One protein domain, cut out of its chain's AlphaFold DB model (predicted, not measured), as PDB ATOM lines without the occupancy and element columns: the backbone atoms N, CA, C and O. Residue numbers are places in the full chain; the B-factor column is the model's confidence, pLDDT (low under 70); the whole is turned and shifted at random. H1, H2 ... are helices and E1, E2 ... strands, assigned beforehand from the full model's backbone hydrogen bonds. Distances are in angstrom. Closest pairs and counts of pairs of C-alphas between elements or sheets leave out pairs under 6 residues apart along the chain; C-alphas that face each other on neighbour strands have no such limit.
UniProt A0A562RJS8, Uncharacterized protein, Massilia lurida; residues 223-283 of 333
ATOM      1  N   LEU A 223     214.948  97.014  75.241       52.88
ATOM      2  CA  LEU A 223     215.074  95.818  76.078       52.88
ATOM      3  C   LEU A 223     213.745  95.607  76.835       52.88
ATOM      4  O   LEU A 223     213.296  96.550  77.492       52.88
ATOM      5  N   PRO A 224     213.083  94.435  76.767       53.59
ATOM      6  CA  PRO A 224     211.905  94.197  77.584       53.59
ATOM      7  C   PRO A 224     212.334  93.996  79.041       53.59
ATOM      8  O   PRO A 224     213.424  93.466  79.282       53.59
ATOM      9  N   PRO A 225     211.482  94.361  80.014       47.06
ATOM     10  CA  PRO A 225     211.698  93.987  81.402       47.06
ATOM     11  C   PRO A 225     211.767  92.459  81.502       47.06
ATOM     12  O   PRO A 225     210.904  91.745  80.988       47.06
ATOM     13  N   SER A 226     212.825  91.960  82.134       51.53
ATOM     14  CA  SER A 226     212.943  90.555  82.509       51.53
ATOM     15  C   SER A 226     211.807  90.162  83.459       51.53
ATOM     16  O   SER A 226     211.281  90.999  84.197       51.53
ATOM     17  N   THR A 227     211.446  88.876  83.487       50.06
ATOM     18  CA  THR A 227     210.751  88.308  84.647       50.06
ATOM     19  C   THR A 227     211.675  88.486  85.842       50.06
ATOM     20  O   THR A 227     212.708  87.825  85.948       50.06
ATOM     21  N   SER A 228     211.363  89.447  86.701       58.66
ATOM     22  CA  SER A 228     212.139  89.708  87.902       58.66
ATOM     23  C   SER A 228     211.471  89.013  89.074       58.66
ATOM     24  O   SER A 228     210.282  89.227  89.325       58.66
ATOM     25  N   TYR A 229     212.247  88.241  89.825       62.06
ATOM     26  CA  TYR A 229     211.851  87.851  91.166       62.06
ATOM     27  C   TYR A 229     212.228  88.976  92.115       62.06
ATOM     28  O   TYR A 229     213.350  89.487  92.063       62.06
ATOM     29  N   ARG A 230     211.308  89.353  93.001       73.94
ATOM     30  CA  ARG A 230     211.685  90.108  94.194       73.94
ATOM     31  C   ARG A 230     211.375  89.300  95.430       73.94
ATOM     32  O   ARG A 230     210.411  88.537  95.484       73.94
ATOM     33  N   VAL A 231     212.188  89.543  96.440       75.75
ATOM     34  CA  VAL A 231     212.011  88.987  97.767       75.75
ATOM     35  C   VAL A 231     211.517  90.098  98.685       75.75
ATOM     36  O   VAL A 231     211.982  91.236  98.594       75.75
ATOM     37  N   ALA A 232     210.557  89.790  99.546       81.25
ATOM     38  CA  ALA A 232     210.083  90.695 100.584       81.25
ATOM     39  C   ALA A 232     210.026  89.971 101.925       81.25
ATOM     40  O   ALA A 232     209.832  88.761 101.968       81.25
ATOM     41  N   THR A 233     210.150  90.709 103.020       86.19
ATOM     42  CA  THR A 233     209.930  90.168 104.364       86.19
ATOM     43  C   THR A 233     208.518  90.517 104.817       86.19
ATOM     44  O   THR A 233     208.087  91.656 104.651       86.19
ATOM     45  N   ALA A 234     207.813  89.544 105.388       86.62
ATOM     46  CA  ALA A 234     206.506  89.709 106.017       86.62
ATOM     47  C   ALA A 234     206.527  89.139 107.441       86.62
ATOM     48  O   ALA A 234     207.475  88.447 107.832       86.62
ATOM     49  N   THR A 235     205.503  89.445 108.237       92.75
ATOM     50  CA  THR A 235     205.373  88.861 109.578       92.75
ATOM     51  C   THR A 235     204.576  87.562 109.512       92.75
ATOM     52  O   THR A 235     203.550  87.483 108.843       92.75
ATOM     53  N   CYS A 236     205.001  86.545 110.261       87.88
ATOM     54  CA  CYS A 236     204.306  85.253 110.296       87.88
ATOM     55  C   CYS A 236     202.841  85.376 110.759       87.88
ATOM     56  O   CYS A 236     201.994  84.559 110.391       87.88
ATOM     57  N   ALA A 237     202.528  86.408 111.550       90.44
ATOM     58  CA  ALA A 237     201.195  86.647 112.087       90.44
ATOM     59  C   ALA A 237     200.188  87.022 110.989       90.44
ATOM     60  O   ALA A 237     199.046  86.565 111.030       90.44
ATOM     61  N   GLU A 238     200.618  87.784 109.978       85.19
ATOM     62  CA  GLU A 238     199.766  88.255 108.877       85.19
ATOM     63  C   GLU A 238     199.207  87.112 108.022       85.19
ATOM     64  O   GLU A 238     198.147  87.259 107.414       85.19
ATOM     65  N   ARG A 239     199.880  85.955 108.005       82.06
ATOM     66  CA  ARG A 239     199.435  84.757 107.273       82.06
ATOM     67  C   ARG A 239     199.066  83.577 108.170       82.06
ATOM     68  O   ARG A 239     198.812  82.484 107.676       82.06
ATOM     69  N   GLY A 240     198.983  83.796 109.483       86.75
ATOM     70  CA  GLY A 240     198.544  82.777 110.440       86.75
ATOM     71  C   GLY A 240     199.588  81.700 110.758       86.75
ATOM     72  O   GLY A 240     199.231  80.655 111.299       86.75
ATOM     73  N   HIS A 241     200.870  81.947 110.477       86.44
ATOM     74  CA  HIS A 241     201.985  81.029 110.750       86.44
ATOM     75  C   HIS A 241     202.595  81.211 112.158       86.44
ATOM     76  O   HIS A 241     203.663  80.685 112.463       86.44
ATOM     77  N   GLY A 242     201.918  81.945 113.047       88.56
ATOM     78  CA  GLY A 242     202.386  82.226 114.406       88.56
ATOM     79  C   GLY A 242     203.240  83.492 114.493       88.56
ATOM     80  O   GLY A 242     202.963  84.478 113.820       88.56
ATOM     81  N   GLU A 243     204.256  83.478 115.349       90.81
ATOM     82  CA  GLU A 243     205.178  84.602 115.569       90.81
ATOM     83  C   GLU A 243     206.480  84.393 114.781       90.81
ATOM     84  O   GLU A 243     206.855  83.253 114.509       90.81
ATOM     85  N   GLY A 244     207.163  85.484 114.417       89.56
ATOM     86  CA  GLY A 244     208.408  85.467 113.635       89.56
ATOM     87  C   GLY A 244     208.321  86.278 112.338       89.56
ATOM     88  O   GLY A 244     207.360  87.023 112.114       89.56
ATOM     89  N   SER A 245     209.322  86.118 111.472       86.25
ATOM     90  CA  SER A 245     209.343  86.680 110.117       86.25
ATOM     91  C   SER A 245     209.369  85.581 109.061       86.25
ATOM     92  O   SER A 245     209.889  84.490 109.276       86.25
ATOM     93  N   GLU A 246     208.821  85.890 107.895       85.62
ATOM     94  CA  GLU A 246     208.836  85.006 106.738       85.62
ATOM     95  C   GLU A 246     209.239  85.764 105.480       85.62
ATOM     96  O   GLU A 246     209.065  86.979 105.359       85.62
ATOM     97  N   THR A 247     209.802  85.026 104.536       82.88
ATOM     98  CA  THR A 247     210.289  85.569 103.275       82.88
ATOM     99  C   THR A 247     209.288  85.250 102.178       82.88
ATOM    100  O   THR A 247     208.990  84.090 101.931       82.88
ATOM    101  N   LEU A 248     208.763  86.268 101.508       80.94
ATOM    102  CA  LEU A 248     207.866  86.139 100.366       80.94
ATOM    103  C   LEU A 248     208.656  86.272  99.072       80.94
ATOM    104  O   LEU A 248     209.447  87.202  98.918       80.94
ATOM    105  N   VAL A 249     208.395  85.379  98.126       79.19
ATOM    106  CA  VAL A 249     208.956  85.436  96.779       79.19
ATOM    107  C   VAL A 249     207.837  85.813  95.827       79.19
ATOM    108  O   VAL A 249     206.861  85.079  95.666       79.19
ATOM    109  N   PHE A 250     207.971  86.976  95.205       75.38
ATOM    110  CA  PHE A 250     207.034  87.459  94.205       75.38
ATOM    111  C   PHE A 250     207.608  87.247  92.810       75.38
ATOM    112  O   PHE A 250     208.782  87.528  92.560       75.38
ATOM    113  N   HIS A 251     206.755  86.773  91.908       74.44
ATOM    114  CA  HIS A 251     207.040  86.672  90.487       74.44
ATOM    115  C   HIS A 251     206.272  87.770  89.760       74.44
ATOM    116  O   HIS A 251     205.038  87.837  89.834       74.44
ATOM    117  N   LYS A 252     207.006  88.628  89.054       67.25
ATOM    118  CA  LYS A 252     206.424  89.620  88.157       67.25
ATOM    119  C   LYS A 252     206.399  89.056  86.742       67.25
ATOM    120  O   LYS A 252     207.454  88.776  86.173       67.25
ATOM    121  N   ASP A 253     205.200  88.870  86.202       57.06
ATOM    122  CA  ASP A 253     205.013  88.360  84.847       57.06
ATOM    123  C   ASP A 253     205.277  89.436  83.776       57.06
ATOM    124  O   ASP A 253     205.506  90.611  84.074       57.06
ATOM    125  N   CYS A 254     205.288  89.029  82.503       51.84
ATOM    126  CA  CYS A 254     205.588  89.915  81.374       51.84
ATOM    127  C   CYS A 254     204.609  91.102  81.212       51.84
ATOM    128  O   CYS A 254     205.069  92.182  80.842       51.84
ATOM    129  N   PRO A 255     203.298  90.962  81.509       54.91
ATOM    130  CA  PRO A 255     202.367  92.092  81.651       54.91
ATOM    131  C   PRO A 255     202.686  93.067  82.796       54.91
ATOM    132  O   PRO A 255     202.125  94.161  82.847       54.91
ATOM    133  N   GLY A 256     203.571  92.688  83.721       57.06
ATOM    134  CA  GLY A 256     203.937  93.469  84.895       57.06
ATOM    135  C   GLY A 256     203.041  93.225  86.111       57.06
ATOM    136  O   GLY A 256     203.187  93.947  87.101       57.06
ATOM    137  N   ALA A 257     202.153  92.231  86.060       70.31
ATOM    138  CA  ALA A 257     201.372  91.794  87.202       70.31
ATOM    139  C   ALA A 257     202.269  90.999  88.158       70.31
ATOM    140  O   ALA A 257     203.019  90.100  87.775       70.31
ATOM    141  N   GLU A 258     202.216  91.367  89.434       74.81
ATOM    142  CA  GLU A 258     202.988  90.705  90.474       74.81
ATOM    143  C   GLU A 258     202.108  89.681  91.188       74.81
ATOM    144  O   GLU A 258     201.026  90.004  91.680       74.81
ATOM    145  N   THR A 259     202.575  88.439  91.244       79.56
ATOM    146  CA  THR A 259     201.879  87.337  91.910       79.56
ATOM    147  C   THR A 259     202.785  86.728  92.971       79.56
ATOM    148  O   THR A 259     203.999  86.611  92.781       79.56
ATOM    149  N   LEU A 260     202.212  86.373  94.125       80.75
ATOM    150  CA  LEU A 260     202.952  85.651  95.155       80.75
ATOM    151  C   LEU A 260     203.264  84.255  94.620       80.75
ATOM    152  O   LEU A 260     202.355  83.471  94.357       80.75
ATOM    153  N   HIS A 261     204.547  83.971  94.452       77.00
ATOM    154  CA  HIS A 261     205.017  82.747  93.825       77.00
ATOM    155  C   HIS A 261     205.326  81.664  94.856       77.00
ATOM    156  O   HIS A 261     204.988  80.499  94.670       77.00
ATOM    157  N   GLY A 262     205.914  82.064  95.983       81.38
ATOM    158  CA  GLY A 262     206.272  81.159  97.066       81.38
ATOM    159  C   GLY A 262     206.646  81.915  98.331       81.38
ATOM    160  O   GLY A 262     206.630  83.150  98.364       81.38
ATOM    161  N   PHE A 263     206.955  81.179  99.394       79.88
ATOM    162  CA  PHE A 263     207.402  81.781 100.641       79.88
ATOM    163  C   PHE A 263     208.189  80.811 101.522       79.88
ATOM    164  O   PHE A 263     207.902  79.621 101.555       79.88
ATOM    165  N   ASP A 264     209.122  81.340 102.307       80.75
ATOM    166  CA  ASP A 264     209.835  80.611 103.350       80.75
ATOM    167  C   ASP A 264     209.384  81.102 104.732       80.75
ATOM    168  O   ASP A 264     209.683  82.225 105.141       80.75
ATOM    169  N   ALA A 265     208.644  80.240 105.427       82.62
ATOM    170  CA  ALA A 265     208.124  80.460 106.775       82.62
ATOM    171  C   ALA A 265     208.883  79.636 107.834       82.62
ATOM    172  O   ALA A 265     208.379  79.434 108.936       82.62
ATOM    173  N   SER A 266     210.079  79.127 107.521       81.88
ATOM    174  CA  SER A 266     210.865  78.277 108.430       81.88
ATOM    175  C   SER A 266     211.257  78.964 109.744       81.88
ATOM    176  O   SER A 266     211.470  78.286 110.747       81.88
ATOM    177  N   ALA A 267     211.300  80.299 109.761       84.50
ATOM    178  CA  ALA A 267     211.550  81.102 110.956       84.50
ATOM    179  C   ALA A 267     210.279  81.426 111.775       84.50
ATOM    180  O   ALA A 267     210.365  82.122 112.788       84.50
ATOM    181  N   CYS A 268     209.108  80.922 111.368       87.06
ATOM    182  CA  CYS A 268     207.856  81.086 112.101       87.06
ATOM    183  C   CYS A 268     207.677  80.018 113.192       87.06
ATOM    184  O   CYS A 268     208.134  78.885 113.052       87.06
ATOM    185  N   THR A 269     206.934  80.330 114.259       90.62
ATOM    186  CA  THR A 269     206.661  79.362 115.342       90.62
ATOM    187  C   THR A 269     205.661  78.263 114.969       90.62
ATOM    188  O   THR A 269     205.620  77.224 115.631       90.62
ATOM    189  N   ARG A 270     204.851  78.459 113.920       86.31
ATOM    190  CA  ARG A 270     203.914  77.460 113.378       86.31
ATOM    191  C   ARG A 270     204.008  77.410 111.847       86.31
ATOM    192  O   ARG A 270     203.080  77.851 111.166       86.31
ATOM    193  N   PRO A 271     205.118  76.897 111.291       78.44
ATOM    194  CA  PRO A 271     205.294  76.837 109.851       78.44
ATOM    195  C   PRO A 271     204.262  75.880 109.227       78.44
ATOM    196  O   PRO A 271     204.001  74.805 109.782       78.44
ATOM    197  N   PRO A 272     203.668  76.231 108.075       74.50
ATOM    198  CA  PRO A 272     202.762  75.336 107.371       74.50
ATOM    199  C   PRO A 272     203.517  74.092 106.880       74.50
ATOM    200  O   PRO A 272     204.675  74.169 106.471       74.50
ATOM    201  N   SER A 273     202.860  72.932 106.927       67.12
ATOM    202  CA  SER A 273     203.404  71.662 106.427       67.12
ATOM    203  C   SER A 273     202.580  71.143 105.241       67.12
ATOM    204  O   SER A 273     201.363  71.018 105.388       67.12
ATOM    205  N   PRO A 274     203.209  70.783 104.102       58.25
ATOM    206  CA  PRO A 274     204.649  70.864 103.826       58.25
ATOM    207  C   PRO A 274     205.121  72.304 103.552       58.25
ATOM    208  O   PRO A 274     204.361  73.125 103.042       58.25
ATOM    209  N   ALA A 275     206.389  72.597 103.864       56.34
ATOM    210  CA  ALA A 275     207.013  73.872 103.516       56.34
ATOM    211  C   ALA A 275     207.062  74.020 101.986       56.34
ATOM    212  O   ALA A 275     207.687  73.209 101.300       56.34
ATOM    213  N   ILE A 276     206.392  75.040 101.443       57.00
ATOM    214  CA  ILE A 276     206.420  75.351 100.009       57.00
ATOM    215  C   ILE A 276     207.664  76.201  99.741       57.00
ATOM    216  O   ILE A 276     207.597  77.422  99.658       57.00
ATOM    217  N   VAL A 277     208.814  75.539  99.626       58.41
ATOM    218  CA  VAL A 277     210.020  76.154  99.063       58.41
ATOM    219  C   VAL A 277     209.942  75.952  97.559       58.41
ATOM    220  O   VAL A 277     209.973  74.815  97.089       58.41
ATOM    221  N   ASP A 278     209.782  77.037  96.806       57.00
ATOM    222  CA  ASP A 278     209.803  76.948  95.349       57.00
ATOM    223  C   ASP A 278     211.184  76.429  94.901       57.00
ATOM    224  O   ASP A 278     212.206  77.014  95.284       57.00
ATOM    225  N   PRO A 279     211.273  75.297  94.176       53.41
ATOM    226  CA  PRO A 279     212.555  74.815  93.694       53.41
ATOM    227  C   PRO A 279     213.140  75.819  92.691       53.41
ATOM    228  O   PRO A 279     212.398  76.358  91.871       53.41
ATOM    229  N   PRO A 280     214.469  76.036  92.680       46.53
ATOM    230  CA  PRO A 280     215.100  76.903  91.697       46.53
ATOM    231  C   PRO A 280     214.846  76.332  90.302       46.53
ATOM    232  O   PRO A 280     215.457  75.342  89.895       46.53
ATOM    233  N   ARG A 281     213.920  76.933  89.553       47.94
ATOM    234  CA  ARG A 281     213.808  76.662  88.125       47.94
ATOM    235  C   ARG A 281     214.907  77.428  87.413       47.94
ATOM    236  O   ARG A 281     215.180  78.586  87.719       47.94
ATOM    237  N   THR A 282     215.522  76.775  86.437       42.56
ATOM    238  CA  THR A 282     216.318  77.456  85.424       42.56
ATOM    239  C   THR A 282     215.451  78.531  84.781       42.56
ATOM    240  O   THR A 282     214.386  78.244  84.237       42.56
ATOM    241  N   GLU A 283     215.912  79.767  84.919       42.69
ATOM    242  CA  GLU A 283     215.410  81.002  84.328       42.69
ATOM    243  C   GLU A 283     214.745  80.749  82.958       42.69
ATOM    244  O   GLU A 283     215.414  80.508  81.952       42.69
TER     245      GLU A 283
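This is residues 223 to 283 of the 333 residues of an uncharacterized protein of Massilia lurida (UniProt A0A562RJS8). A narrow, strongly twisted sheet of three antiparallel strands makes the long body, with a one-turn helix, H1, at one end between E1 and E2. Residues 223 to 228 lead into E1 from the opposite end, and after E3 a long stretch without named elements, residues 265 to 283, turns at the H1 end and folds back on the E3 side of the sheet. The 61 printed residues hold one named helix and three named strands, in the order E1, H1, E2, E3 along the chain, and the sheet's order is E1, E2, E3. The class is mostly strand, though under half of the residues, 26 of 61, are in named elements. The whole is loose, with a radius of gyration of the C-alphas of 13.2 A, and its outline is a rod of 43 by 21 by 12 A.

E1, residues 229 to 235, is an edge strand and the antiparallel neighbour of E2, residues 245 to 252, with 150 degrees between their directions. The C-alphas of Thr 235 and Ser 245 face each other at 4.6 A. N 232 and O 248 are within hydrogen-bond range at 2.9 A, and so are N 248 and O 232 at 2.8 A. H1, residues 236 to 239, only grazes the sheet. The closest C-alphas of H1 and E2 are those of Cys 236 and Ser 245, 5.2 A apart. H1 is too short for any O i to N i+4 pair; its one O i to N i+3 pair is within range. E2, the inner strand, forms a hairpin with E3, residues 258 to 264, the other edge strand; they are antiparallel at 146 degrees. The C-alphas of Lys 252 and Glu 258 face each other at 4.3 A, and N 261 and O 249 are within hydrogen-bond range at 2.8 A.

E1 begins with C-alpha 229 at (211.851, 87.851, 91.166) and is 19.5 A long from first to last C-alpha. H1 follows directly, from Cys 236 to Arg 239. E2, the longest strand by residues, measures 22.3 A and begins with C-alpha 245 at (209.343, 86.680, 110.117). E3 measures 17.7 A and ends with C-alpha 264 at (209.835, 80.611, 103.350).

The two C-alphas farthest apart are those of Leu 223 and Thr 269, 43.4 A. The printed part has no cut, and the three links between named elements are tight. The mean pLDDT of the printed part is 72.0; confidence is low, under 70, in residues 223 to 229, 252 to 256 and 273 to 283.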